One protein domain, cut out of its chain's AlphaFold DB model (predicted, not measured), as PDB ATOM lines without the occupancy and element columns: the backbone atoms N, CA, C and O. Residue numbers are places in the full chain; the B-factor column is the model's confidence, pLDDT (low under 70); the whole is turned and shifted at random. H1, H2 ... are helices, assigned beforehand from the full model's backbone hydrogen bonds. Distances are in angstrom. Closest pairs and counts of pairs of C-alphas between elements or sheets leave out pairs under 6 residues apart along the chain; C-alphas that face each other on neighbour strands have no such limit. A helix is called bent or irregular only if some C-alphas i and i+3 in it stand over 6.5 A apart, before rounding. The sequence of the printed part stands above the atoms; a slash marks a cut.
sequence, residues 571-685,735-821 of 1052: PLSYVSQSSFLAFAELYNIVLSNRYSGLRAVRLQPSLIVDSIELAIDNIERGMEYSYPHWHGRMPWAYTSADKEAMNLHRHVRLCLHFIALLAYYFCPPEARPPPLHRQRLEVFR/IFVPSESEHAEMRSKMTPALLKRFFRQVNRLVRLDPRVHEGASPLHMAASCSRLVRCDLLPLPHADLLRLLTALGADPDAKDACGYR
ATOM      1  N   PRO A 571     256.645 245.391 299.168       71.81
ATOM      2  CA  PRO A 571     255.288 244.904 298.960       71.81
ATOM      3  C   PRO A 571     254.428 245.053 300.214       71.81
ATOM      4  O   PRO A 571     254.906 244.913 301.334       71.81
ATOM      5  N   LEU A 572     253.135 245.321 300.012       75.94
ATOM      6  CA  LEU A 572     252.131 245.452 301.078       75.94
ATOM      7  C   LEU A 572     252.480 246.479 302.178       75.94
ATOM      8  O   LEU A 572     251.866 246.463 303.251       75.94
ATOM      9  N   SER A 573     253.424 247.395 301.925       77.56
ATOM     10  CA  SER A 573     253.849 248.393 302.907       77.56
ATOM     11  C   SER A 573     252.693 249.303 303.344       77.56
ATOM     12  O   SER A 573     251.756 249.590 302.590       77.56
ATOM     13  N   TYR A 574     252.776 249.819 304.572       76.19
ATOM     14  CA  TYR A 574     251.807 250.794 305.079       76.19
ATOM     15  C   TYR A 574     251.813 252.105 304.265       76.19
ATOM     16  O   TYR A 574     250.773 252.748 304.123       76.19
ATOM     17  N   VAL A 575     252.957 252.473 303.673       78.81
ATOM     18  CA  VAL A 575     253.097 253.666 302.818       78.81
ATOM     19  C   VAL A 575     252.380 253.471 301.477       78.81
ATOM     20  O   VAL A 575     251.697 254.386 301.017       78.81
ATOM     21  N   SER A 576     252.432 252.265 300.899       81.69
ATOM     22  CA  SER A 576     251.591 251.891 299.755       81.69
ATOM     23  C   SER A 576     250.106 251.971 300.144       81.69
ATOM     24  O   SER A 576     249.313 252.623 299.470       81.69
ATOM     25  N   GLN A 577     249.731 251.384 301.289       81.00
ATOM     26  CA  GLN A 577     248.340 251.323 301.756       81.00
ATOM     27  C   GLN A 577     247.710 252.706 302.015       81.00
ATOM     28  O   GLN A 577     246.541 252.916 301.686       81.00
ATOM     29  N   SER A 578     248.455 253.653 302.594       81.88
ATOM     30  CA  SER A 578     247.994 255.037 302.792       81.88
ATOM     31  C   SER A 578     248.010 255.857 301.497       81.88
ATOM     32  O   SER A 578     247.201 256.771 301.333       81.88
ATOM     33  N   SER A 579     248.870 255.501 300.540       85.25
ATOM     34  CA  SER A 579     248.883 256.125 299.216       85.25
ATOM     35  C   SER A 579     247.667 255.725 298.381       85.25
ATOM     36  O   SER A 579     247.000 256.607 297.845       85.25
ATOM     37  N   PHE A 580     247.298 254.438 298.352       85.50
ATOM     38  CA  PHE A 580     246.057 253.986 297.708       85.50
ATOM     39  C   PHE A 580     244.796 254.581 298.335       85.50
ATOM     40  O   PHE A 580     243.873 254.918 297.599       85.50
ATOM     41  N   LEU A 581     244.745 254.724 299.667       82.69
ATOM     42  CA  LEU A 581     243.591 255.341 300.326       82.69
ATOM     43  C   LEU A 581     243.424 256.800 299.890       82.69
ATOM     44  O   LEU A 581     242.331 257.179 299.493       82.69
ATOM     45  N   ALA A 582     244.501 257.586 299.864       82.81
ATOM     46  CA  ALA A 582     244.421 258.967 299.398       82.81
ATOM     47  C   ALA A 582     244.115 259.066 297.892       82.81
ATOM     48  O   ALA A 582     243.383 259.964 297.498       82.81
ATOM     49  N   PHE A 583     244.610 258.150 297.045       85.75
ATOM     50  CA  PHE A 583     244.176 258.081 295.639       85.75
ATOM     51  C   PHE A 583     242.667 257.777 295.531       85.75
ATOM     52  O   PHE A 583     241.993 258.352 294.681       85.75
ATOM     53  N   ALA A 584     242.113 256.941 296.415       85.38
ATOM     54  CA  ALA A 584     240.678 256.670 296.478       85.38
ATOM     55  C   ALA A 584     239.856 257.878 296.975       85.38
ATOM     56  O   ALA A 584     238.874 258.257 296.342       85.38
ATOM     57  N   GLU A 585     240.273 258.528 298.064       81.25
ATOM     58  CA  GLU A 585     239.642 259.750 298.588       81.25
ATOM     59  C   GLU A 585     239.649 260.871 297.532       81.25
ATOM     60  O   GLU A 585     238.642 261.539 297.312       81.25
ATOM     61  N   LEU A 586     240.756 261.006 296.803       79.31
ATOM     62  CA  LEU A 586     240.950 261.953 295.709       79.31
ATOM     63  C   LEU A 586     240.060 261.669 294.489       79.31
ATOM     64  O   LEU A 586     239.413 262.589 293.985       79.31
ATOM     65  N   TYR A 587     239.981 260.416 294.021       84.25
ATOM     66  CA  TYR A 587     239.042 260.063 292.952       84.25
ATOM     67  C   TYR A 587     237.592 260.283 293.398       84.25
ATOM     68  O   TYR A 587     236.811 260.773 292.596       84.25
ATOM     69  N   ASN A 588     237.231 260.007 294.659       81.50
ATOM     70  CA  ASN A 588     235.905 260.345 295.190       81.50
ATOM     71  C   ASN A 588     235.652 261.866 295.176       81.50
ATOM     72  O   ASN A 588     234.573 262.280 294.777       81.50
ATOM     73  N   ILE A 589     236.626 262.709 295.537       77.00
ATOM     74  CA  ILE A 589     236.486 264.179 295.494       77.00
ATOM     75  C   ILE A 589     236.249 264.686 294.060       77.00
ATOM     76  O   ILE A 589     235.308 265.454 293.830       77.00
ATOM     77  N   VAL A 590     237.041 264.209 293.092       78.50
ATOM     78  CA  VAL A 590     236.881 264.512 291.654       78.50
ATOM     79  C   VAL A 590     235.532 264.004 291.133       78.50
ATOM     80  O   VAL A 590     234.784 264.750 290.502       78.50
ATOM     81  N   LEU A 591     235.174 262.761 291.463       78.31
ATOM     82  CA  LEU A 591     233.888 262.147 291.130       78.31
ATOM     83  C   LEU A 591     232.716 262.671 291.970       78.31
ATOM     84  O   LEU A 591     231.600 262.238 291.743       78.31
ATOM     85  N   SER A 592     232.895 263.609 292.895       74.81
ATOM     86  CA  SER A 592     231.776 264.365 293.476       74.81
ATOM     87  C   SER A 592     231.545 265.705 292.775       74.81
ATOM     88  O   SER A 592     230.662 266.447 293.194       74.81
ATOM     89  N   ASN A 593     232.388 266.088 291.803       71.25
ATOM     90  CA  ASN A 593     232.509 267.465 291.305       71.25
ATOM     91  C   ASN A 593     232.707 268.520 292.424       71.25
ATOM     92  O   ASN A 593     232.511 269.710 292.195       71.25
ATOM     93  N   ARG A 594     233.168 268.114 293.621       64.81
ATOM     94  CA  ARG A 594     233.431 268.997 294.782       64.81
ATOM     95  C   ARG A 594     234.699 269.852 294.615       64.81
ATOM     96  O   ARG A 594     235.175 270.437 295.581       64.81
ATOM     97  N   TYR A 595     235.274 269.879 293.415       62.97
ATOM     98  CA  TYR A 595     236.644 270.300 293.173       62.97
ATOM     99  C   TYR A 595     236.740 271.274 291.996       62.97
ATOM    100  O   TYR A 595     236.423 270.939 290.850       62.97
ATOM    101  N   SER A 596     237.172 272.502 292.275       55.47
ATOM    102  CA  SER A 596     237.258 273.591 291.302       55.47
ATOM    103  C   SER A 596     238.416 273.380 290.321       55.47
ATOM    104  O   SER A 596     239.556 273.713 290.615       55.47
ATOM    105  N   GLY A 597     238.109 272.839 289.139       57.47
ATOM    106  CA  GLY A 597     239.045 272.695 288.013       57.47
ATOM    107  C   GLY A 597     239.068 271.289 287.410       57.47
ATOM    108  O   GLY A 597     239.128 271.139 286.185       57.47
ATOM    109  N   LEU A 598     238.918 270.259 288.252       66.56
ATOM    110  CA  LEU A 598     238.915 268.847 287.856       66.56
ATOM    111  C   LEU A 598     237.535 268.213 288.080       66.56
ATOM    112  O   LEU A 598     237.298 267.537 289.078       66.56
ATOM    113  N   ARG A 599     236.620 268.446 287.129       72.94
ATOM    114  CA  ARG A 599     235.328 267.739 287.060       72.94
ATOM    115  C   ARG A 599     235.531 266.263 286.709       72.94
ATOM    116  O   ARG A 599     236.455 265.930 285.970       72.94
ATOM    117  N   ALA A 600     234.602 265.415 287.141       77.31
ATOM    118  CA  ALA A 600     234.571 263.976 286.885       77.31
ATOM    119  C   ALA A 600     234.827 263.595 285.412       77.31
ATOM    120  O   ALA A 600     235.654 262.733 285.138       77.31
ATOM    121  N   VAL A 601     234.197 264.295 284.462       76.56
ATOM    122  CA  VAL A 601     234.319 264.051 283.007       76.56
ATOM    123  C   VAL A 601     235.748 264.290 282.469       76.56
ATOM    124  O   VAL A 601     236.150 263.718 281.455       76.56
ATOM    125  N   ARG A 602     236.561 265.091 283.175       73.62
ATOM    126  CA  ARG A 602     237.985 265.346 282.871       73.62
ATOM    127  C   ARG A 602     238.947 264.351 283.546       73.62
ATOM    128  O   ARG A 602     240.157 264.468 283.369       73.62
ATOM    129  N   LEU A 603     238.450 263.385 284.327       80.06
ATOM    130  CA  LEU A 603     239.271 262.320 284.910       80.06
ATOM    131  C   LEU A 603     239.711 261.332 283.822       80.06
ATOM    132  O   LEU A 603     238.906 260.916 282.995       80.06
ATOM    133  N   GLN A 604     240.981 260.924 283.844       79.31
ATOM    134  CA  GLN A 604     241.543 260.041 282.820       79.31
ATOM    135  C   GLN A 604     241.569 258.566 283.240       79.31
ATOM    136  O   GLN A 604     242.079 258.253 284.325       79.31
ATOM    137  N   PRO A 605     241.147 257.634 282.362       87.12
ATOM    138  CA  PRO A 605     241.184 256.203 282.652       87.12
ATOM    139  C   PRO A 605     242.617 255.687 282.831       87.12
ATOM    140  O   PRO A 605     242.848 254.771 283.622       87.12
ATOM    141  N   SER A 606     243.605 256.291 282.161       84.62
ATOM    142  CA  SER A 606     245.000 255.841 282.211       84.62
ATOM    143  C   SER A 606     245.642 255.986 283.595       84.62
ATOM    144  O   SER A 606     246.396 255.103 284.002       84.62
ATOM    145  N   LEU A 607     245.271 257.009 284.376       85.12
ATOM    146  CA  LEU A 607     245.723 257.159 285.767       85.12
ATOM    147  C   LEU A 607     245.116 256.089 286.699       85.12
ATOM    148  O   LEU A 607     245.785 255.600 287.607       85.12
ATOM    149  N   ILE A 608     243.861 255.698 286.469       89.75
ATOM    150  CA  ILE A 608     243.192 254.645 287.249       89.75
ATOM    151  C   ILE A 608     243.802 253.274 286.907       89.75
ATOM    152  O   ILE A 608     244.060 252.476 287.809       89.75
ATOM    153  N   VAL A 609     244.123 253.018 285.632       90.88
ATOM    154  CA  VAL A 609     244.881 251.824 285.209       90.88
ATOM    155  C   VAL A 609     246.275 251.791 285.845       90.88
ATOM    156  O   VAL A 609     246.711 250.727 286.280       90.88
ATOM    157  N   ASP A 610     246.950 252.934 285.989       88.31
ATOM    158  CA  ASP A 610     248.219 253.022 286.721       88.31
ATOM    159  C   ASP A 610     248.091 252.669 288.213       88.31
ATOM    160  O   ASP A 610     248.950 251.962 288.758       88.31
ATOM    161  N   SER A 611     247.002 253.088 288.859       91.25
ATOM    162  CA  SER A 611     246.682 252.716 290.244       91.25
ATOM    163  C   SER A 611     246.356 251.223 290.393       91.25
ATOM    164  O   SER A 611     246.819 250.590 291.342       91.25
ATOM    165  N   ILE A 612     245.633 250.634 289.431       92.69
ATOM    166  CA  ILE A 612     245.371 249.185 289.354       92.69
ATOM    167  C   ILE A 612     246.684 248.402 289.177       92.69
ATOM    168  O   ILE A 612     246.896 247.397 289.852       92.69
ATOM    169  N   GLU A 613     247.599 248.876 288.325       90.94
ATOM    170  CA  GLU A 613     248.924 248.270 288.141       90.94
ATOM    171  C   GLU A 613     249.764 248.300 289.418       90.94
ATOM    172  O   GLU A 613     250.260 247.260 289.840       90.94
ATOM    173  N   LEU A 614     249.869 249.456 290.082       89.56
ATOM    174  CA  LEU A 614     250.576 249.565 291.362       89.56
ATOM    175  C   LEU A 614     249.930 248.675 292.444       89.56
ATOM    176  O   LEU A 614     250.652 248.106 293.263       89.56
ATOM    177  N   ALA A 615     248.603 248.509 292.455       90.44
ATOM    178  CA  ALA A 615     247.924 247.605 293.387       90.44
ATOM    179  C   ALA A 615     248.287 246.135 293.126       90.44
ATOM    180  O   ALA A 615     248.690 245.426 294.049       90.44
ATOM    181  N   ILE A 616     248.218 245.691 291.870       90.00
ATOM    182  CA  ILE A 616     248.507 244.304 291.478       90.00
ATOM    183  C   ILE A 616     249.998 243.978 291.616       90.00
ATOM    184  O   ILE A 616     250.330 242.897 292.088       90.00
ATOM    185  N   ASP A 617     250.898 244.915 291.318       85.12
ATOM    186  CA  ASP A 617     252.341 244.750 291.537       85.12
ATOM    187  C   ASP A 617     252.702 244.684 293.036       85.12
ATOM    188  O   ASP A 617     253.714 244.088 293.406       85.12
ATOM    189  N   ASN A 618     251.883 245.252 293.930       84.56
ATOM    190  CA  ASN A 618     252.025 245.058 295.377       84.56
ATOM    191  C   ASN A 618     251.441 243.721 295.861       84.56
ATOM    192  O   ASN A 618     252.023 243.107 296.754       84.56
ATOM    193  N   ILE A 619     250.341 243.254 295.265       84.38
ATOM    194  CA  ILE A 619     249.735 241.944 295.555       84.38
ATOM    195  C   ILE A 619     250.660 240.808 295.087       84.38
ATOM    196  O   ILE A 619     250.998 239.936 295.883       84.38
ATOM    197  N   GLU A 620     251.142 240.854 293.838       82.31
ATOM    198  CA  GLU A 620     252.056 239.857 293.259       82.31
ATOM    199  C   GLU A 620     253.352 239.752 294.073       82.31
ATOM    200  O   GLU A 620     253.705 238.667 294.530       82.31
ATOM    201  N   ARG A 621     254.024 240.883 294.333       75.75
ATOM    202  CA  ARG A 621     255.254 240.899 295.140       75.75
ATOM    203  C   ARG A 621     255.014 240.508 296.600       75.75
ATOM    204  O   ARG A 621     255.911 239.935 297.203       75.75
ATOM    205  N   GLY A 622     253.842 240.794 297.174       73.94
ATOM    206  CA  GLY A 622     253.487 240.367 298.533       73.94
ATOM    207  C   GLY A 622     253.346 238.852 298.639       73.94
ATOM    208  O   GLY A 622     253.948 238.231 299.511       73.94
ATOM    209  N   MET A 623     252.632 238.244 297.689       72.88
ATOM    210  CA  MET A 623     252.499 236.789 297.604       72.88
ATOM    211  C   MET A 623     253.840 236.098 297.295       72.88
ATOM    212  O   MET A 623     254.122 235.054 297.877       72.88
ATOM    213  N   GLU A 624     254.695 236.683 296.442       67.00
ATOM    214  CA  GLU A 624     256.066 236.188 296.210       67.00
ATOM    215  C   GLU A 624     256.964 236.325 297.460       67.00
ATOM    216  O   GLU A 624     257.768 235.432 297.732       67.00
ATOM    217  N   TYR A 625     256.851 237.423 298.218       60.91
ATOM    218  CA  TYR A 625     257.730 237.730 299.355       60.91
ATOM    219  C   TYR A 625     257.411 236.927 300.618       60.91
ATOM    220  O   TYR A 625     258.337 236.467 301.290       60.91
ATOM    221  N   SER A 626     256.133 236.767 300.963       54.22
ATOM    222  CA  SER A 626     255.764 236.179 302.252       54.22
ATOM    223  C   SER A 626     255.637 234.647 302.216       54.22
ATOM    224  O   SER A 626     255.785 234.020 303.258       54.22
ATOM    225  N   TYR A 627     255.499 234.001 301.046       50.62
ATOM    226  CA  TYR A 627     255.424 232.526 300.930       50.62
ATOM    227  C   TYR A 627     256.570 231.753 301.645       50.62
ATOM    228  O   TYR A 627     256.284 230.737 302.284       50.62
ATOM    229  N   PRO A 628     257.847 232.204 301.626       42.44
ATOM    230  CA  PRO A 628     258.917 231.594 302.424       42.44
ATOM    231  C   PRO A 628     258.842 231.949 303.919       42.44
ATOM    232  O   PRO A 628     259.066 231.085 304.764       42.44
ATOM    233  N   HIS A 629     258.514 233.204 304.249       43.06
ATOM    234  CA  HIS A 629     258.415 233.702 305.630       43.06
ATOM    235  C   HIS A 629     257.259 233.053 306.404       43.06
ATOM    236  O   HIS A 629     257.354 232.824 307.605       43.06
ATOM    237  N   TRP A 630     256.201 232.656 305.700       49.97
ATOM    238  CA  TRP A 630     255.038 231.940 306.218       49.97
ATOM    239  C   TRP A 630     255.281 230.440 306.488       49.97
ATOM    240  O   TRP A 630     254.333 229.673 306.643       49.97
ATOM    241  N   HIS A 631     256.543 229.997 306.569       43.16
ATOM    242  CA  HIS A 631     256.944 228.604 306.831       43.16
ATOM    243  C   HIS A 631     256.317 227.575 305.865       43.16
ATOM    244  O   HIS A 631     256.020 226.446 306.257       43.16
ATOM    245  N   GLY A 632     256.058 227.967 304.611       44.34
ATOM    246  CA  GLY A 632     255.363 227.127 303.628       44.34
ATOM    247  C   GLY A 632     253.875 226.886 303.925       44.34
ATOM    248  O   GLY A 632     253.243 226.078 303.245       44.34
ATOM    249  N   ARG A 633     253.297 227.572 304.922       41.12
ATOM    250  CA  ARG A 633     251.847 227.607 305.143       41.12
ATOM    251  C   ARG A 633     251.194 228.525 304.112       41.12
ATOM    252  O   ARG A 633     251.803 229.469 303.615       41.12
ATOM    253  N   MET A 634     249.942 228.229 303.783       41.88
ATOM    254  CA  MET A 634     249.218 228.951 302.740       41.88
ATOM    255  C   MET A 634     248.597 230.263 303.259       41.88
ATOM    256  O   MET A 634     248.161 230.293 304.413       41.88
ATOM    257  N   PRO A 635     248.466 231.321 302.423       41.31
ATOM    258  CA  PRO A 635     248.152 232.691 302.872       41.31
ATOM    259  C   PRO A 635     246.791 232.916 303.557       41.31
ATOM    260  O   PRO A 635     246.493 234.022 303.996       41.31
ATOM    261  N   TRP A 636     245.934 231.894 303.602       48.06
ATOM    262  CA  TRP A 636     244.544 231.967 304.058       48.06
ATOM    263  C   TRP A 636     244.297 231.375 305.452       48.06
ATOM    264  O   TRP A 636     243.160 231.359 305.913       48.06
ATOM    265  N   ALA A 637     245.337 230.881 306.129       38.09
ATOM    266  CA  ALA A 637     245.230 230.228 307.438       38.09
ATOM    267  C   ALA A 637     245.323 231.195 308.644       38.09
ATOM    268  O   ALA A 637     245.525 230.744 309.771       38.09
ATOM    269  N   TYR A 638     245.226 232.511 308.423       53.38
ATOM    270  CA  TYR A 638     245.494 233.536 309.440       53.38
ATOM    271  C   TYR A 638     244.241 234.099 310.108       53.38
ATOM    272  O   TYR A 638     243.210 234.330 309.476       53.38
ATOM    273  N   THR A 639     244.382 234.405 311.397       44.78
ATOM    274  CA  THR A 639     243.435 235.227 312.153       44.78
ATOM    275  C   THR A 639     243.570 236.706 311.769       44.78
ATOM    276  O   THR A 639     244.540 237.131 311.142       44.78
ATOM    277  N   SER A 640     242.603 237.528 312.180       46.00
ATOM    278  CA  SER A 640     242.573 238.982 311.935       46.00
ATOM    279  C   SER A 640     243.732 239.775 312.567       46.00
ATOM    280  O   SER A 640     243.866 240.968 312.295       46.00
ATOM    281  N   ALA A 641     244.570 239.138 313.392       40.62
ATOM    282  CA  ALA A 641     245.720 239.759 314.043       40.62
ATOM    283  C   ALA A 641     246.927 239.973 313.105       40.62
ATOM    284  O   ALA A 641     247.780 240.813 313.398       40.62
ATOM    285  N   ASP A 642     247.019 239.241 311.987       61.62
ATOM    286  CA  ASP A 642     248.164 239.337 311.078       61.62
ATOM    287  C   ASP A 642     248.120 240.631 310.234       61.62
ATOM    288  O   ASP A 642     247.214 240.879 309.428       61.62
ATOM    289  N   LYS A 643     249.145 241.470 310.425       66.94
ATOM    290  CA  LYS A 643     249.349 242.761 309.751       66.94
ATOM    291  C   LYS A 643     249.504 242.618 308.232       66.94
ATOM    292  O   LYS A 643     249.022 243.478 307.497       66.94
ATOM    293  N   GLU A 644     250.176 241.576 307.757       69.38
ATOM    294  CA  GLU A 644     250.455 241.348 306.336       69.38
ATOM    295  C   GLU A 644     249.217 240.804 305.625       69.38
ATOM    296  O   GLU A 644     248.836 241.335 304.580       69.38
ATOM    297  N   ALA A 645     248.515 239.843 306.236       70.38
ATOM    298  CA  ALA A 645     247.237 239.345 305.725       70.38
ATOM    299  C   ALA A 645     246.167 240.455 305.681       70.38
ATOM    300  O   ALA A 645     245.449 240.603 304.686       70.38
ATOM    301  N   MET A 646     246.098 241.301 306.717       76.19
ATOM    302  CA  MET A 646     245.219 242.474 306.735       76.19
ATOM    303  C   MET A 646     245.618 243.517 305.678       76.19
ATOM    304  O   MET A 646     244.743 244.088 305.020       76.19
ATOM    305  N   ASN A 647     246.915 243.761 305.461       78.75
ATOM    306  CA  ASN A 647     247.365 244.653 304.392       78.75
ATOM    307  C   ASN A 647     247.033 244.083 303.006       78.75
ATOM    308  O   ASN A 647     246.539 244.836 302.165       78.75
ATOM    309  N   LEU A 648     247.221 242.780 302.769       82.75
ATOM    310  CA  LEU A 648     246.837 242.100 301.526       82.75
ATOM    311  C   LEU A 648     245.331 242.235 301.258       82.75
ATOM    312  O   LEU A 648     244.943 242.683 300.180       82.75
ATOM    313  N   HIS A 649     244.488 241.956 302.259       85.25
ATOM    314  CA  HIS A 649     243.037 242.159 302.188       85.25
ATOM    315  C   HIS A 649     242.678 243.598 301.774       85.25
ATOM    316  O   HIS A 649     241.882 243.808 300.855       85.25
ATOM    317  N   ARG A 650     243.303 244.604 302.404       84.56
ATOM    318  CA  ARG A 650     243.087 246.028 302.082       84.56
ATOM    319  C   ARG A 650     243.505 246.368 300.646       84.56
ATOM    320  O   ARG A 650     242.756 247.065 299.964       84.56
ATOM    321  N   HIS A 651     244.648 245.862 300.176       86.75
ATOM    322  CA  HIS A 651     245.143 246.087 298.810       86.75
ATOM    323  C   HIS A 651     244.236 245.444 297.749       86.75
ATOM    324  O   HIS A 651     243.869 246.111 296.781       86.75
ATOM    325  N   VAL A 652     243.816 244.186 297.946       89.19
ATOM    326  CA  VAL A 652     242.878 243.491 297.042       89.19
ATOM    327  C   VAL A 652     241.545 244.242 296.972       89.19
ATOM    328  O   VAL A 652     241.055 244.510 295.875       89.19
ATOM    329  N   ARG A 653     240.994 244.668 298.117       88.19
ATOM    330  CA  ARG A 653     239.747 245.449 298.174       88.19
ATOM    331  C   ARG A 653     239.850 246.773 297.409       88.19
ATOM    332  O   ARG A 653     238.997 247.064 296.579       88.19
ATOM    333  N   LEU A 654     240.908 247.555 297.648       87.44
ATOM    334  CA  LEU A 654     241.153 248.823 296.943       87.44
ATOM    335  C   LEU A 654     241.289 248.617 295.425       87.44
ATOM    336  O   LEU A 654     240.693 249.363 294.650       87.44
ATOM    337  N   CYS A 655     241.989 247.561 294.999       91.50
ATOM    338  CA  CYS A 655     242.094 247.199 293.587       91.50
ATOM    339  C   CYS A 655     240.721 246.908 292.955       91.50
ATOM    340  O   CYS A 655     240.463 247.353 291.839       91.50
ATOM    341  N   LEU A 656     239.829 246.200 293.657       91.62
ATOM    342  CA  LEU A 656     238.483 245.891 293.162       91.62
ATOM    343  C   LEU A 656     237.612 247.147 292.995       91.62
ATOM    344  O   LEU A 656     236.926 247.256 291.980       91.62
ATOM    345  N   HIS A 657     237.687 248.128 293.905       88.88
ATOM    346  CA  HIS A 657     236.988 249.408 293.708       88.88
ATOM    347  C   HIS A 657     237.534 250.193 292.505       88.88
ATOM    348  O   HIS A 657     236.738 250.731 291.741       88.88
ATOM    349  N   PHE A 658     238.856 250.238 292.284       90.38
ATOM    350  CA  PHE A 658     239.413 250.892 291.088       90.38
ATOM    351  C   PHE A 658     238.983 250.188 289.789       90.38
ATOM    352  O   PHE A 658     238.660 250.859 288.810       90.38
ATOM    353  N   ILE A 659     238.930 248.849 289.782       92.00
ATOM    354  CA  ILE A 659     238.441 248.061 288.640       92.00
ATOM    355  C   ILE A 659     236.957 248.355 288.376       92.00
ATOM    356  O   ILE A 659     236.590 248.580 287.227       92.00
ATOM    357  N   ALA A 660     236.115 248.396 289.414       88.75
ATOM    358  CA  ALA A 660     234.685 248.681 289.280       88.75
ATOM    359  C   ALA A 660     234.410 250.124 288.820       88.75
ATOM    360  O   ALA A 660     233.570 250.348 287.952       88.75
ATOM    361  N   LEU A 661     235.165 251.096 289.339       88.69
ATOM    362  CA  LEU A 661     235.122 252.496 288.910       88.69
ATOM    363  C   LEU A 661     235.470 252.624 287.419       88.69
ATOM    364  O   LEU A 661     234.733 253.258 286.665       88.69
ATOM    365  N   LEU A 662     236.550 251.979 286.964       90.12
ATOM    366  CA  LEU A 662     236.936 251.999 285.551       90.12
ATOM    367  C   LEU A 662     235.920 251.267 284.652       90.12
ATOM    368  O   LEU A 662     235.629 251.728 283.547       90.12
ATOM    369  N   ALA A 663     235.368 250.150 285.137       89.31
ATOM    370  CA  ALA A 663     234.318 249.386 284.468       89.31
ATOM    371  C   ALA A 663     233.047 250.221 284.257       89.31
ATOM    372  O   ALA A 663     232.506 250.226 283.156       89.31
ATOM    373  N   TYR A 664     232.603 250.955 285.280       86.94
ATOM    374  CA  TYR A 664     231.399 251.775 285.197       86.94
ATOM    375  C   TYR A 664     231.588 253.028 284.327       86.94
ATOM    376  O   TYR A 664     230.812 253.250 283.398       86.94
ATOM    377  N   TYR A 665     232.607 253.852 284.595       86.62
ATOM    378  CA  TYR A 665     232.734 255.166 283.949       86.62
ATOM    379  C   TYR A 665     233.296 255.117 282.521       86.62
ATOM    380  O   TYR A 665     232.895 255.928 281.691       86.62
ATOM    381  N   PHE A 666     234.219 254.195 282.226       90.25
ATOM    382  CA  PHE A 666     235.058 254.287 281.022       90.25
ATOM    383  C   PHE A 666     234.931 253.101 280.054       90.25
ATOM    384  O   PHE A 666     235.297 253.237 278.891       90.25
ATOM    385  N   CYS A 667     234.429 251.938 280.477       89.94
ATOM    386  CA  CYS A 667     234.317 250.788 279.574       89.94
ATOM    387  C   CYS A 667     233.028 250.867 278.724       89.94
ATOM    388  O   CYS A 667     231.939 251.006 279.286       89.94
ATOM    389  N   PRO A 668     233.104 250.773 277.380       85.38
ATOM    390  CA  PRO A 668     231.912 250.731 276.533       85.38
ATOM    391  C   PRO A 668     231.223 249.352 276.604       85.38
ATOM    392  O   PRO A 668     231.897 248.341 276.820       85.38
ATOM    393  N   PRO A 669     229.897 249.264 276.376       82.06
ATOM    394  CA  PRO A 669     229.131 248.019 276.526       82.06
ATOM    395  C   PRO A 669     229.542 246.910 275.544       82.06
ATOM    396  O   PRO A 669     229.398 245.720 275.846       82.06
ATOM    397  N   GLU A 670     230.103 247.275 274.387       78.81
ATOM    398  CA  GLU A 670     230.672 246.329 273.420       78.81
ATOM    399  C   GLU A 670     232.007 245.708 273.870       78.81
ATOM    400  O   GLU A 670     232.417 244.687 273.312       78.81
ATOM    401  N   ALA A 671     232.702 246.283 274.859       83.81
ATOM    402  CA  ALA A 671     234.018 245.805 275.272       83.81
ATOM    403  C   ALA A 671     233.945 244.385 275.854       83.81
ATOM    404  O   ALA A 671     233.277 244.123 276.857       83.81
ATOM    405  N   ARG A 672     234.704 243.461 275.253       77.88
ATOM    406  CA  ARG A 672     234.876 242.087 275.742       77.88
ATOM    407  C   ARG A 672     236.355 241.816 276.046       77.88
ATOM    408  O   ARG A 672     237.207 242.189 275.236       77.88
ATOM    409  N   PRO A 673     236.682 241.158 277.172       76.19
ATOM    410  CA  PRO A 673     238.043 240.720 277.440       76.19
ATOM    411  C   PRO A 673     238.485 239.652 276.423       76.19
ATOM    412  O   PRO A 673     237.654 238.881 275.935       76.19
ATOM    413  N   PRO A 674     239.790 239.556 276.106       66.81
ATOM    414  CA  PRO A 674     240.302 238.483 275.260       66.81
ATOM    415  C   PRO A 674     240.099 237.119 275.953       66.81
ATOM    416  O   PRO A 674     240.453 236.985 277.128       66.81
ATOM    417  N   PRO A 675     239.560 236.096 275.259       53.94
ATOM    418  CA  PRO A 675     239.128 234.852 275.891       53.94
ATOM    419  C   PRO A 675     240.304 234.041 276.446       53.94
ATOM    420  O   PRO A 675     241.249 233.705 275.725       53.94
ATOM    421  N   LEU A 676     240.225 233.675 277.726       48.59
ATOM    422  CA  LEU A 676     241.259 232.907 278.414       48.59
ATOM    423  C   LEU A 676     240.994 231.400 278.323       48.59
ATOM    424  O   LEU A 676     239.970 230.901 278.770       48.59
ATOM    425  N   HIS A 677     241.963 230.686 277.741       45.06
ATOM    426  CA  HIS A 677     242.023 229.226 277.591       45.06
ATOM    427  C   HIS A 677     240.757 228.517 277.071       45.06
ATOM    428  O   HIS A 677     239.934 227.998 277.827       45.06
ATOM    429  N   ARG A 678     240.760 228.289 275.748       40.16
ATOM    430  CA  ARG A 678     239.980 227.242 275.061       40.16
ATOM    431  C   ARG A 678     239.892 225.925 275.854       40.16
ATOM    432  O   ARG A 678     238.797 225.408 276.003       40.16
ATOM    433  N   GLN A 679     240.994 225.458 276.448       36.19
ATOM    434  CA  GLN A 679     241.075 224.148 277.109       36.19
ATOM    435  C   GLN A 679     240.111 223.939 278.294       36.19
ATOM    436  O   GLN A 679     239.543 222.856 278.404       36.19
ATOM    437  N   ARG A 680     239.859 224.937 279.163       39.66
ATOM    438  CA  ARG A 680     238.851 224.770 280.241       39.66
ATOM    439  C   ARG A 680     237.425 224.757 279.679       39.66
ATOM    440  O   ARG A 680     236.605 223.954 280.113       39.66
ATOM    441  N   LEU A 681     237.158 225.573 278.658       41.22
ATOM    442  CA  LEU A 681     235.902 225.543 277.898       41.22
ATOM    443  C   LEU A 681     235.730 224.254 277.075       41.22
ATOM    444  O   LEU A 681     234.605 223.842 276.824       41.22
ATOM    445  N   GLU A 682     236.812 223.595 276.663       37.19
ATOM    446  CA  GLU A 682     236.782 222.325 275.928       37.19
ATOM    447  C   GLU A 682     236.467 221.135 276.844       37.19
ATOM    448  O   GLU A 682     235.670 220.283 276.456       37.19
ATOM    449  N   VAL A 683     236.947 221.134 278.095       38.56
ATOM    450  CA  VAL A 683     236.472 220.190 279.129       38.56
ATOM    451  C   VAL A 683     234.958 220.343 279.351       38.56
ATOM    452  O   VAL A 683     234.236 219.349 279.333       38.56
ATOM    453  N   PHE A 684     234.453 221.580 279.443       38.75
ATOM    454  CA  PHE A 684     233.009 221.847 279.521       38.75
ATOM    455  C   PHE A 684     232.230 221.524 278.230       38.75
ATOM    456  O   PHE A 684     231.039 221.255 278.304       38.75
ATOM    457  N   ARG A 685     232.864 221.509 277.048       38.12
ATOM    458  CA  ARG A 685     232.208 221.137 275.775       38.12
ATOM    459  C   ARG A 685     232.098 219.633 275.558       38.12
ATOM    460  O   ARG A 685     231.156 219.193 274.904       38.12
ATOM    461  N   ILE A 735     228.282 260.710 294.763       68.44
ATOM    462  CA  ILE A 735     229.024 260.283 293.570       68.44
ATOM    463  C   ILE A 735     228.303 260.827 292.326       68.44
ATOM    464  O   ILE A 735     227.079 260.774 292.239       68.44
ATOM    465  N   PHE A 736     229.065 261.344 291.365       75.75
ATOM    466  CA  PHE A 736     228.602 261.848 290.076       75.75
ATOM    467  C   PHE A 736     228.099 260.704 289.198       75.75
ATOM    468  O   PHE A 736     228.863 259.810 288.825       75.75
ATOM    469  N   VAL A 737     226.820 260.768 288.839       79.44
ATOM    470  CA  VAL A 737     226.226 259.950 287.782       79.44
ATOM    471  C   VAL A 737     226.248 260.798 286.503       79.44
ATOM    472  O   VAL A 737     225.613 261.852 286.500       79.44
ATOM    473  N   PRO A 738     226.988 260.404 285.451       79.44
ATOM    474  CA  PRO A 738     227.032 261.149 284.199       79.44
ATOM    475  C   PRO A 738     225.700 261.044 283.450       79.44
ATOM    476  O   PRO A 738     225.042 260.002 283.470       79.44
ATOM    477  N   SER A 739     225.344 262.102 282.722       82.88
ATOM    478  CA  SER A 739     224.360 262.014 281.635       82.88
ATOM    479  C   SER A 739     224.876 261.130 280.486       82.88
ATOM    480  O   SER A 739     226.071 260.853 280.397       82.88
ATOM    481  N   GLU A 740     224.006 260.678 279.574       80.88
ATOM    482  CA  GLU A 740     224.419 259.776 278.479       80.88
ATOM    483  C   GLU A 740     225.521 260.373 277.581       80.88
ATOM    484  O   GLU A 740     226.415 259.649 277.139       80.88
ATOM    485  N   SER A 741     225.500 261.691 277.356       84.25
ATOM    486  CA  SER A 741     226.522 262.418 276.595       84.25
ATOM    487  C   SER A 741     227.854 262.511 277.345       84.25
ATOM    488  O   SER A 741     228.898 262.216 276.766       84.25
ATOM    489  N   GLU A 742     227.836 262.837 278.640       85.12
ATOM    490  CA  GLU A 742     229.036 262.816 279.489       85.12
ATOM    491  C   GLU A 742     229.607 261.395 279.611       85.12
ATOM    492  O   GLU A 742     230.821 261.208 279.592       85.12
ATOM    493  N   HIS A 743     228.753 260.369 279.678       85.44
ATOM    494  CA  HIS A 743     229.186 258.970 279.741       85.44
ATOM    495  C   HIS A 743     229.800 258.516 278.413       85.44
ATOM    496  O   HIS A 743     230.770 257.759 278.417       85.44
ATOM    497  N   ALA A 744     229.294 259.008 277.278       85.25
ATOM    498  CA  ALA A 744     229.918 258.817 275.972       85.25
ATOM    499  C   ALA A 744     231.283 259.530 275.871       85.25
ATOM    500  O   ALA A 744     232.232 258.931 275.364       85.25
ATOM    501  N   GLU A 745     231.421 260.751 276.406       86.31
ATOM    502  CA  GLU A 745     232.706 261.468 276.469       86.31
ATOM    503  C   GLU A 745     233.721 260.763 277.388       86.31
ATOM    504  O   GLU A 745     234.903 260.674 277.064       86.31
ATOM    505  N   MET A 746     233.285 260.205 278.521       87.50
ATOM    506  CA  MET A 746     234.167 259.414 279.384       87.50
ATOM    507  C   MET A 746     234.575 258.095 278.707       87.50
ATOM    508  O   MET A 746     235.749 257.729 278.735       87.50
ATOM    509  N   ARG A 747     233.651 257.401 278.026       89.38
ATOM    510  CA  ARG A 747     233.954 256.163 277.283       89.38
ATOM    511  C   ARG A 747     234.885 256.380 276.088       89.38
ATOM    512  O   ARG A 747     235.704 255.505 275.822       89.38
ATOM    513  N   SER A 748     234.813 257.512 275.382       86.88
ATOM    514  CA  SER A 748     235.689 257.768 274.222       86.88
ATOM    515  C   SER A 748     237.175 257.861 274.602       86.88
ATOM    516  O   SER A 748     238.038 257.512 273.798       86.88
ATOM    517  N   LYS A 749     237.475 258.226 275.857       85.00
ATOM    518  CA  LYS A 749     238.834 258.288 276.431       85.00
ATOM    519  C   LYS A 749     239.422 256.905 276.754       85.00
ATOM    520  O   LYS A 749     240.600 256.793 277.084       85.00
ATOM    521  N   MET A 750     238.643 255.824 276.652       87.88
ATOM    522  CA  MET A 750     239.131 254.447 276.807       87.88
ATOM    523  C   MET A 750     239.678 253.909 275.476       87.88
ATOM    524  O   MET A 750     239.011 253.166 274.752       87.88
ATOM    525  N   THR A 751     240.921 254.268 275.147       86.38
ATOM    526  CA  THR A 751     241.568 253.815 273.903       86.38
ATOM    527  C   THR A 751     241.707 252.280 273.846       86.38
ATOM    528  O   THR A 751     241.898 251.630 274.881       86.38
ATOM    529  N   PRO A 752     241.681 251.638 272.656       84.44
ATOM    530  CA  PRO A 752     241.794 250.176 272.548       84.44
ATOM    531  C   PRO A 752     243.091 249.601 273.144       84.44
ATOM    532  O   PRO A 752     243.105 248.475 273.652       84.44
ATOM    533  N   ALA A 753     244.183 250.374 273.114       81.19
ATOM    534  CA  ALA A 753     245.448 250.019 273.750       81.19
ATOM    535  C   ALA A 753     245.330 250.017 275.284       81.19
ATOM    536  O   ALA A 753     245.766 249.060 275.936       81.19
ATOM    537  N   LEU A 754     244.686 251.039 275.853       84.12
ATOM    538  CA  LEU A 754     244.444 251.151 277.287       84.12
ATOM    539  C   LEU A 754     243.449 250.094 277.793       84.12
ATOM    540  O   LEU A 754     243.709 249.455 278.810       84.12
ATOM    541  N   LEU A 755     242.382 249.816 277.044       88.00
ATOM    542  CA  LEU A 755     241.421 248.749 277.342       88.00
ATOM    543  C   LEU A 755     242.101 247.365 277.369       88.00
ATOM    544  O   LEU A 755     241.925 246.576 278.301       88.00
ATOM    545  N   LYS A 756     242.968 247.087 276.385       86.12
ATOM    546  CA  LYS A 756     243.800 245.871 276.327       86.12
ATOM    547  C   LYS A 756     244.803 245.790 277.486       86.12
ATOM    548  O   LYS A 756     245.122 244.687 277.940       86.12
ATOM    549  N   ARG A 757     245.304 246.932 277.970       87.19
ATOM    550  CA  ARG A 757     246.161 247.035 279.161       87.19
ATOM    551  C   ARG A 757     245.353 246.743 280.430       87.19
ATOM    552  O   ARG A 757     245.738 245.836 281.158       87.19
ATOM    553  N   PHE A 758     244.197 247.373 280.630       92.12
ATOM    554  CA  PHE A 758     243.270 247.092 281.735       92.12
ATOM    555  C   PHE A 758     242.909 245.602 281.836       92.12
ATOM    556  O   PHE A 758     243.159 244.984 282.872       92.12
ATOM    557  N   PHE A 759     242.433 244.983 280.748       90.19
ATOM    558  CA  PHE A 759     242.109 243.550 280.741       90.19
ATOM    559  C   PHE A 759     243.311 242.660 281.087       90.19
ATOM    560  O   PHE A 759     243.145 241.648 281.767       90.19
ATOM    561  N   ARG A 760     244.535 243.027 280.673       88.69
ATOM    562  CA  ARG A 760     245.766 242.311 281.055       88.69
ATOM    563  C   ARG A 760     246.012 242.366 282.565       88.69
ATOM    564  O   ARG A 760     246.485 241.379 283.124       88.69
ATOM    565  N   GLN A 761     245.689 243.480 283.218       91.56
ATOM    566  CA  GLN A 761     245.872 243.631 284.660       91.56
ATOM    567  C   GLN A 761     244.794 242.886 285.453       91.56
ATOM    568  O   GLN A 761     245.139 242.089 286.319       91.56
ATOM    569  N   VAL A 762     243.510 243.012 285.104       90.38
ATOM    570  CA  VAL A 762     242.455 242.228 285.782       90.38
ATOM    571  C   VAL A 762     242.689 240.717 285.604       90.38
ATOM    572  O   VAL A 762     242.554 239.958 286.558       90.38
ATOM    573  N   ASN A 763     243.174 240.284 284.434       87.50
ATOM    574  CA  ASN A 763     243.660 238.920 284.196       87.50
ATOM    575  C   ASN A 763     244.820 238.525 285.134       87.50
ATOM    576  O   ASN A 763     244.784 237.439 285.706       87.50
ATOM    577  N   ARG A 764     245.825 239.391 285.360       87.19
ATOM    578  CA  ARG A 764     246.874 239.131 286.369       87.19
ATOM    579  C   ARG A 764     246.272 238.927 287.758       87.19
ATOM    580  O   ARG A 764     246.595 237.928 288.383       87.19
ATOM    581  N   LEU A 765     245.365 239.799 288.207       86.25
ATOM    582  CA  LEU A 765     244.703 239.656 289.512       86.25
ATOM    583  C   LEU A 765     243.954 238.318 289.634       86.25
ATOM    584  O   LEU A 765     244.125 237.610 290.623       86.25
ATOM    585  N   VAL A 766     243.177 237.942 288.614       85.00
ATOM    586  CA  VAL A 766     242.440 236.667 288.575       85.00
ATOM    587  C   VAL A 766     243.383 235.457 288.541       85.00
ATOM    588  O   VAL A 766     243.106 234.454 289.187       85.00
ATOM    589  N   ARG A 767     244.524 235.542 287.844       82.38
ATOM    590  CA  ARG A 767     245.515 234.452 287.757       82.38
ATOM    591  C   ARG A 767     246.452 234.334 288.959       82.38
ATOM    592  O   ARG A 767     247.026 233.265 289.146       82.38
ATOM    593  N   LEU A 768     246.628 235.405 289.730       79.75
ATOM    594  CA  LEU A 768     247.255 235.366 291.056       79.75
ATOM    595  C   LEU A 768     246.311 234.737 292.091       79.75
ATOM    596  O   LEU A 768     246.779 234.178 293.076       79.75
ATOM    597  N   ASP A 769     245.000 234.835 291.849       77.88
ATOM    598  CA  ASP A 769     243.911 234.294 292.665       77.88
ATOM    599  C   ASP A 769     244.070 234.549 294.187       77.88
ATOM    600  O   ASP A 769     243.948 233.620 294.994       77.88
ATOM    601  N   PRO A 770     244.373 235.796 294.620       81.19
ATOM    602  CA  PRO A 770     244.746 236.081 296.000       81.19
ATOM    603  C   PRO A 770     243.613 235.718 296.961       81.19
ATOM    604  O   PRO A 770     242.540 236.323 296.953       81.19
ATOM    605  N   ARG A 771     243.878 234.725 297.812       79.81
ATOM    606  CA  ARG A 771     243.058 234.391 298.977       79.81
ATOM    607  C   ARG A 771     243.425 235.346 300.108       79.81
ATOM    608  O   ARG A 771     244.598 235.446 300.460       79.81
ATOM    609  N   VAL A 772     242.439 236.056 300.645       77.75
ATOM    610  CA  VAL A 772     242.628 237.006 301.754       77.75
ATOM    611  C   VAL A 772     242.147 236.390 303.077       77.75
ATOM    612  O   VAL A 772     242.071 235.166 303.192       77.75
ATOM    613  N   HIS A 773     241.848 237.215 304.088       72.69
ATOM    614  CA  HIS A 773     241.209 236.794 305.347       72.69
ATOM    615  C   HIS A 773     240.013 235.847 305.106       72.69
ATOM    616  O   HIS A 773     239.311 235.977 304.100       72.69
ATOM    617  N   GLU A 774     239.849 234.847 305.982       71.62
ATOM    618  CA  GLU A 774     238.906 233.718 305.828       71.62
ATOM    619  C   GLU A 774     239.059 232.927 304.511       71.62
ATOM    620  O   GLU A 774     238.171 232.174 304.136       71.62
ATOM    621  N   GLY A 775     240.161 233.070 303.769       73.00
ATOM    622  CA  GLY A 775     240.322 232.439 302.457       73.00
ATOM    623  C   GLY A 775     239.390 232.992 301.377       73.00
ATOM    624  O   GLY A 775     239.207 232.346 300.347       73.00
ATOM    625  N   ALA A 776     238.809 234.178 301.569       81.00
ATOM    626  CA  ALA A 776     237.955 234.806 300.569       81.00
ATOM    627  C   ALA A 776     238.725 235.059 299.254       81.00
ATOM    628  O   ALA A 776     239.841 235.583 299.260       81.00
ATOM    629  N   SER A 777     238.131 234.686 298.115       86.69
ATOM    630  CA  SER A 777     238.680 234.964 296.774       86.69
ATOM    631  C   SER A 777     238.387 236.410 296.323       86.69
ATOM    632  O   SER A 777     237.530 237.072 296.921       86.69
ATOM    633  N   PRO A 778     238.993 236.912 295.224       87.88
ATOM    634  CA  PRO A 778     238.644 238.222 294.663       87.88
ATOM    635  C   PRO A 778     237.149 238.364 294.352       87.88
ATOM    636  O   PRO A 778     236.595 239.454 294.467       87.88
ATOM    637  N   LEU A 779     236.482 237.258 294.005       88.50
ATOM    638  CA  LEU A 779     235.053 237.247 293.714       88.50
ATOM    639  C   LEU A 779     234.193 237.247 294.987       88.50
ATOM    640  O   LEU A 779     233.161 237.906 294.996       88.50
ATOM    641  N   HIS A 780     234.633 236.618 296.085       87.81
ATOM    642  CA  HIS A 780     233.999 236.803 297.403       87.81
ATOM    643  C   HIS A 780     234.108 238.259 297.864       87.81
ATOM    644  O   HIS A 780     233.145 238.819 298.373       87.81
ATOM    645  N   MET A 781     235.272 238.881 297.654       87.62
ATOM    646  CA  MET A 781     235.505 240.289 297.983       87.62
ATOM    647  C   MET A 781     234.666 241.237 297.115       87.62
ATOM    648  O   MET A 781     234.145 242.219 297.630       87.62
ATOM    649  N   ALA A 782     234.480 240.925 295.829       88.50
ATOM    650  CA  ALA A 782     233.583 241.657 294.931       88.50
ATOM    651  C   ALA A 782     232.091 241.449 295.258       88.50
ATOM    652  O   ALA A 782     231.288 242.349 295.033       88.50
ATOM    653  N   ALA A 783     231.727 240.272 295.777       86.38
ATOM    654  CA  ALA A 783     230.374 239.891 296.184       86.38
ATOM    655  C   ALA A 783     230.024 240.302 297.632       86.38
ATOM    656  O   ALA A 783     228.865 240.235 298.036       86.38
ATOM    657  N   SER A 784     231.006 240.757 298.411       78.88
ATOM    658  CA  SER A 784     230.812 241.286 299.760       78.88
ATOM    659  C   SER A 784     230.604 242.799 299.722       78.88
ATOM    660  O   SER A 784     231.362 243.529 299.080       78.88
ATOM    661  N   CYS A 785     229.596 243.293 300.444       63.34
ATOM    662  CA  CYS A 785     229.433 244.731 300.619       63.34
ATOM    663  C   CYS A 785     230.572 245.277 301.484       63.34
ATOM    664  O   CYS A 785     230.718 244.896 302.646       63.34
ATOM    665  N   SER A 786     231.373 246.184 300.930       62.81
ATOM    666  CA  SER A 786     232.410 246.869 301.695       62.81
ATOM    667  C   SER A 786     232.552 248.326 301.268       62.81
ATOM    668  O   SER A 786     232.802 248.633 300.106       62.81
ATOM    669  N   ARG A 787     232.400 249.230 302.240       64.50
ATOM    670  CA  ARG A 787     232.846 250.622 302.122       64.50
ATOM    671  C   ARG A 787     234.353 250.693 302.362       64.50
ATOM    672  O   ARG A 787     234.899 249.922 303.164       64.50
ATOM    673  N   LEU A 788     235.036 251.656 301.743       66.62
ATOM    674  CA  LEU A 788     236.344 252.078 302.249       66.62
ATOM    675  C   LEU A 788     236.100 252.994 303.456       66.62
ATOM    676  O   LEU A 788     235.119 253.725 303.504       66.62
ATOM    677  N   VAL A 789     236.985 252.939 304.454       56.03
ATOM    678  CA  VAL A 789     236.714 253.433 305.825       56.03
ATOM    679  C   VAL A 789     236.356 254.931 305.891       56.03
ATOM    680  O   VAL A 789     235.787 255.372 306.884       56.03
ATOM    681  N   ARG A 790     236.687 255.716 304.856       56.59
ATOM    682  CA  ARG A 790     236.480 257.175 304.799       56.59
ATOM    683  C   ARG A 790     235.912 257.702 303.470       56.59
ATOM    684  O   ARG A 790     235.694 258.903 303.356       56.59
ATOM    685  N   CYS A 791     235.674 256.850 302.468       59.91
ATOM    686  CA  CYS A 791     235.189 257.279 301.150       59.91
ATOM    687  C   CYS A 791     234.458 256.157 300.394       59.91
ATOM    688  O   CYS A 791     234.909 255.014 300.366       59.91
ATOM    689  N   ASP A 792     233.361 256.493 299.717       62.97
ATOM    690  CA  ASP A 792     232.669 255.578 298.806       62.97
ATOM    691  C   ASP A 792     233.074 255.921 297.359       62.97
ATOM    692  O   ASP A 792     232.630 256.914 296.791       62.97
ATOM    693  N   LEU A 793     233.989 255.135 296.775       70.44
ATOM    694  CA  LEU A 793     234.441 255.298 295.380       70.44
ATOM    695  C   LEU A 793     233.339 254.929 294.381       70.44
ATOM    696  O   LEU A 793     232.949 255.711 293.523       70.44
ATOM    697  N   LEU A 794     232.897 253.684 294.508       75.00
ATOM    698  CA  LEU A 794     231.754 253.074 293.858       75.00
ATOM    699  C   LEU A 794     231.329 251.945 294.811       75.00
ATOM    700  O   LEU A 794     232.210 251.183 295.244       75.00
ATOM    701  N   PRO A 795     230.047 251.852 295.204       72.75
ATOM    702  CA  PRO A 795     229.606 250.823 296.132       72.75
ATOM    703  C   PRO A 795     229.752 249.433 295.501       72.75
ATOM    704  O   PRO A 795     229.450 249.226 294.326       72.75
ATOM    705  N   LEU A 796     230.223 248.482 296.307       79.00
ATOM    706  CA  LEU A 796     230.260 247.059 295.976       79.00
ATOM    707  C   LEU A 796     229.191 246.324 296.803       79.00
ATOM    708  O   LEU A 796     228.953 246.731 297.942       79.00
ATOM    709  N   PRO A 797     228.578 245.244 296.285       82.12
ATOM    710  CA  PRO A 797     228.867 244.593 295.000       82.12
ATOM    711  C   PRO A 797     228.339 245.350 293.774       82.12
ATOM    712  O   PRO A 797     227.336 246.054 293.853       82.12
ATOM    713  N   HIS A 798     228.977 245.148 292.616       82.88
ATOM    714  CA  HIS A 798     228.513 245.664 291.319       82.88
ATOM    715  C   HIS A 798     228.502 244.551 290.268       82.88
ATOM    716  O   HIS A 798     229.440 243.755 290.191       82.88
ATOM    717  N   ALA A 799     227.441 244.489 289.462       84.06
ATOM    718  CA  ALA A 799     227.195 243.385 288.535       84.06
ATOM    719  C   ALA A 799     228.285 243.250 287.454       84.06
ATOM    720  O   ALA A 799     228.715 242.135 287.154       84.06
ATOM    721  N   ASP A 800     228.794 244.363 286.919       86.31
ATOM    722  CA  ASP A 800     229.791 244.329 285.840       86.31
ATOM    723  C   ASP A 800     231.175 243.904 286.352       86.31
ATOM    724  O   ASP A 800     231.925 243.250 285.629       86.31
ATOM    725  N   LEU A 801     231.500 244.175 287.625       89.12
ATOM    726  CA  LEU A 801     232.698 243.622 288.269       89.12
ATOM    727  C   LEU A 801     232.618 242.088 288.363       89.12
ATOM    728  O   LEU A 801     233.597 241.405 288.055       89.12
ATOM    729  N   LEU A 802     231.459 241.540 288.749       88.69
ATOM    730  CA  LEU A 802     231.245 240.088 288.829       88.69
ATOM    731  C   LEU A 802     231.338 239.436 287.437       88.69
ATOM    732  O   LEU A 802     232.052 238.441 287.274       88.69
ATOM    733  N   ARG A 803     230.707 240.042 286.419       86.56
ATOM    734  CA  ARG A 803     230.806 239.623 285.005       86.56
ATOM    735  C   ARG A 803     232.245 239.671 284.492       86.56
ATOM    736  O   ARG A 803     232.698 238.728 283.851       86.56
ATOM    737  N   LEU A 804     232.983 240.746 284.771       88.50
ATOM    738  CA  LEU A 804     234.350 240.936 284.284       88.50
ATOM    739  C   LEU A 804     235.333 239.926 284.892       88.50
ATOM    740  O   LEU A 804     236.137 239.346 284.163       88.50
ATOM    741  N   LEU A 805     235.274 239.704 286.210       87.94
ATOM    742  CA  LEU A 805     236.156 238.752 286.894       87.94
ATOM    743  C   LEU A 805     235.936 237.320 286.383       87.94
ATOM    744  O   LEU A 805     236.901 236.610 286.098       87.94
ATOM    745  N   THR A 806     234.679 236.906 286.220       85.62
ATOM    746  CA  THR A 806     234.323 235.541 285.795       85.62
ATOM    747  C   THR A 806     234.535 235.320 284.295       85.62
ATOM    748  O   THR A 806     235.084 234.290 283.910       85.62
ATOM    749  N   ALA A 807     234.279 236.322 283.442       82.31
ATOM    750  CA  ALA A 807     234.684 236.302 282.030       82.31
ATOM    751  C   ALA A 807     236.215 236.233 281.833       82.31
ATOM    752  O   ALA A 807     236.690 235.783 280.789       82.31
ATOM    753  N   LEU A 808     236.994 236.652 282.838       82.44
ATOM    754  CA  LEU A 808     238.450 236.491 282.899       82.44
ATOM    755  C   LEU A 808     238.906 235.200 283.611       82.44
ATOM    756  O   LEU A 808     240.107 234.979 283.764       82.44
ATOM    757  N   GLY A 809     237.977 234.317 283.985       77.12
ATOM    758  CA  GLY A 809     238.265 232.986 284.520       77.12
ATOM    759  C   GLY A 809     238.324 232.877 286.045       77.12
ATOM    760  O   GLY A 809     238.833 231.869 286.539       77.12
ATOM    761  N   ALA A 810     237.820 233.869 286.791       82.62
ATOM    762  CA  ALA A 810     237.576 233.712 288.224       82.62
ATOM    763  C   ALA A 810     236.460 232.682 288.451       82.62
ATOM    764  O   ALA A 810     235.441 232.704 287.763       82.62
ATOM    765  N   ASP A 811     236.660 231.792 289.419       80.50
ATOM    766  CA  ASP A 811     235.729 230.707 289.725       80.50
ATOM    767  C   ASP A 811     234.497 231.234 290.503       80.50
ATOM    768  O   ASP A 811     234.670 231.764 291.609       80.50
ATOM    769  N   PRO A 812     233.268 231.120 289.950       82.50
ATOM    770  CA  PRO A 812     232.035 231.560 290.604       82.50
ATOM    771  C   PRO A 812     231.630 230.698 291.808       82.50
ATOM    772  O   PRO A 812     230.878 231.173 292.660       82.50
ATOM    773  N   ASP A 813     232.147 229.469 291.902       78.44
ATOM    774  CA  ASP A 813     231.801 228.472 292.918       78.44
ATOM    775  C   ASP A 813     232.962 228.106 293.847       78.44
ATOM    776  O   ASP A 813     232.832 227.201 294.685       78.44
ATOM    777  N   ALA A 814     234.063 228.859 293.748       80.19
ATOM    778  CA  ALA A 814     235.156 228.850 294.706       80.19
ATOM    779  C   ALA A 814     234.611 228.954 296.132       80.19
ATOM    780  O   ALA A 814     233.687 229.727 296.392       80.19
ATOM    781  N   LYS A 815     235.225 228.222 297.064       79.62
ATOM    782  CA  LYS A 815     234.881 228.286 298.484       79.62
ATOM    783  C   LYS A 815     235.910 229.069 299.285       79.62
ATOM    784  O   LYS A 815     237.109 228.954 299.024       79.62
ATOM    785  N   ASP A 816     235.435 229.838 300.255       76.00
ATOM    786  CA  ASP A 816     236.263 230.368 301.335       76.00
ATOM    787  C   ASP A 816     236.475 229.317 302.450       76.00
ATOM    788  O   ASP A 816     235.951 228.202 302.386       76.00
ATOM    789  N   ALA A 817     237.290 229.633 303.459       70.12
ATOM    790  CA  ALA A 817     237.647 228.712 304.542       70.12
ATOM    791  C   ALA A 817     236.467 228.379 305.477       70.12
ATOM    792  O   ALA A 817     236.507 227.365 306.171       70.12
ATOM    793  N   CYS A 818     235.409 229.193 305.467       68.44
ATOM    794  CA  CYS A 818     234.146 228.916 306.152       68.44
ATOM    795  C   CYS A 818     233.174 228.097 305.279       68.44
ATOM    796  O   CYS A 818     232.077 227.763 305.721       68.44
ATOM    797  N   GLY A 819     233.570 227.758 304.047       72.06
ATOM    798  CA  GLY A 819     232.799 226.951 303.106       72.06
ATOM    799  C   GLY A 819     231.786 227.733 302.268       72.06
ATOM    800  O   GLY A 819     231.149 227.116 301.407       72.06
ATOM    801  N   TYR A 820     231.650 229.051 302.468       76.44
ATOM    802  CA  TYR A 820     230.770 229.882 301.647       76.44
ATOM    803  C   TYR A 820     231.299 229.986 300.221       76.44
ATOM    804  O   TYR A 820     232.498 229.886 299.979       76.44
ATOM    805  N   ARG A 821     230.383 230.255 299.290       84.75
ATOM    806  CA  ARG A 821     230.669 230.758 297.940       84.75
ATOM    807  C   ARG A 821     230.412 232.273 297.869       84.75
ATOM    808  O   ARG A 821     229.709 232.797 298.741       84.75
TER     809      ARG A 821
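Overview. This is residues 571 to 685 and 735 to 821 of the 1052 residues of the protein "Sex determining protein fem 1" of Echinococcus granulosus (UniProt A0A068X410). Four long helices, H1, H2, H3 and H6, make an up-and-down bundle, with H3 in the middle. The short helices H7 and H8 cross H3 on the side away from H1, H5 sits at one end of H3, and H4 lies far off at the end of a long link, touching no helix. The 202 printed residues hold eight named helices, H1 to H8 in chain order, and no named strand: the class is all helix. The whole is compact, with a radius of gyration of the C-alphas of 17.2 A and spans of 52 by 45 by 27 A.

Along the chain. The longest helix, H2, is residues 605 to 629, 36.5 A from C-alpha 605 at (241.184, 256.203, 282.652) to C-alpha 629 at (258.415, 233.702, 305.630). It is irregular, but only just: C-alphas 625 and 628 are 7.0 A apart. H3 is residues 643 to 665, 33.1 A. H1, residues 574 to 590, and H6, residues 752 to 768, each measure 24.3 A. The shorter helices are H4, residues 678 to 685; H5, residues 740 to 748; H7, residues 778 to 783; and H8, residues 799 to 807, ending with C-alpha 807 at (234.684, 236.302, 282.030).

Arrangement. H2 and H3 form a helical hairpin and touch, the closest C-alphas being Ile 612 and Cys 655, 5.7 A, at a shallow tilt of 23 degrees, opposite ways. H2 also touches H6, the closest C-alphas being Val 609 and Phe 758, 6.1 A. H3, the hub, touches H1 with residues 647 to 654 alone; the closest C-alphas are Gln 577 and His 651, 6.8 A. H8 touches H3 about perpendicular, at 73 degrees, with the C-alphas of Ala 660 and Leu 801 closest, 5.5 A. H7 touches H3 at a steep tilt of 64 degrees, with the C-alphas of Arg 653 and Met 781 closest, 6.7 A. H7 and H8 form a second helical hairpin. H5 and H3 only just touch, with 3 pairs of C-alphas within 8 A; Tyr 665 and Met 746 are closest, 6.4 A. Every O i to N i+4 pair is within hydrogen-bond range in H1, H3, H4, H5, H6, H7 and H8; in H2, 18 of 21 are.

Size, cuts and confidence. The C-alphas farthest apart, of Ser 596 and Arg 685, are 54.9 A apart. Residues 686 to 734 are not printed; C-alphas 685 and 735 are 43.1 A apart across this cut. The links H1 to H2, H2 to H3, H3 to H4 and H7 to H8 are long. Residues 628 to 633 stand free. The mean pLDDT of the printed part is 75.8, and 48 residues are under 70, among them 624 to 644 and 674 to 685.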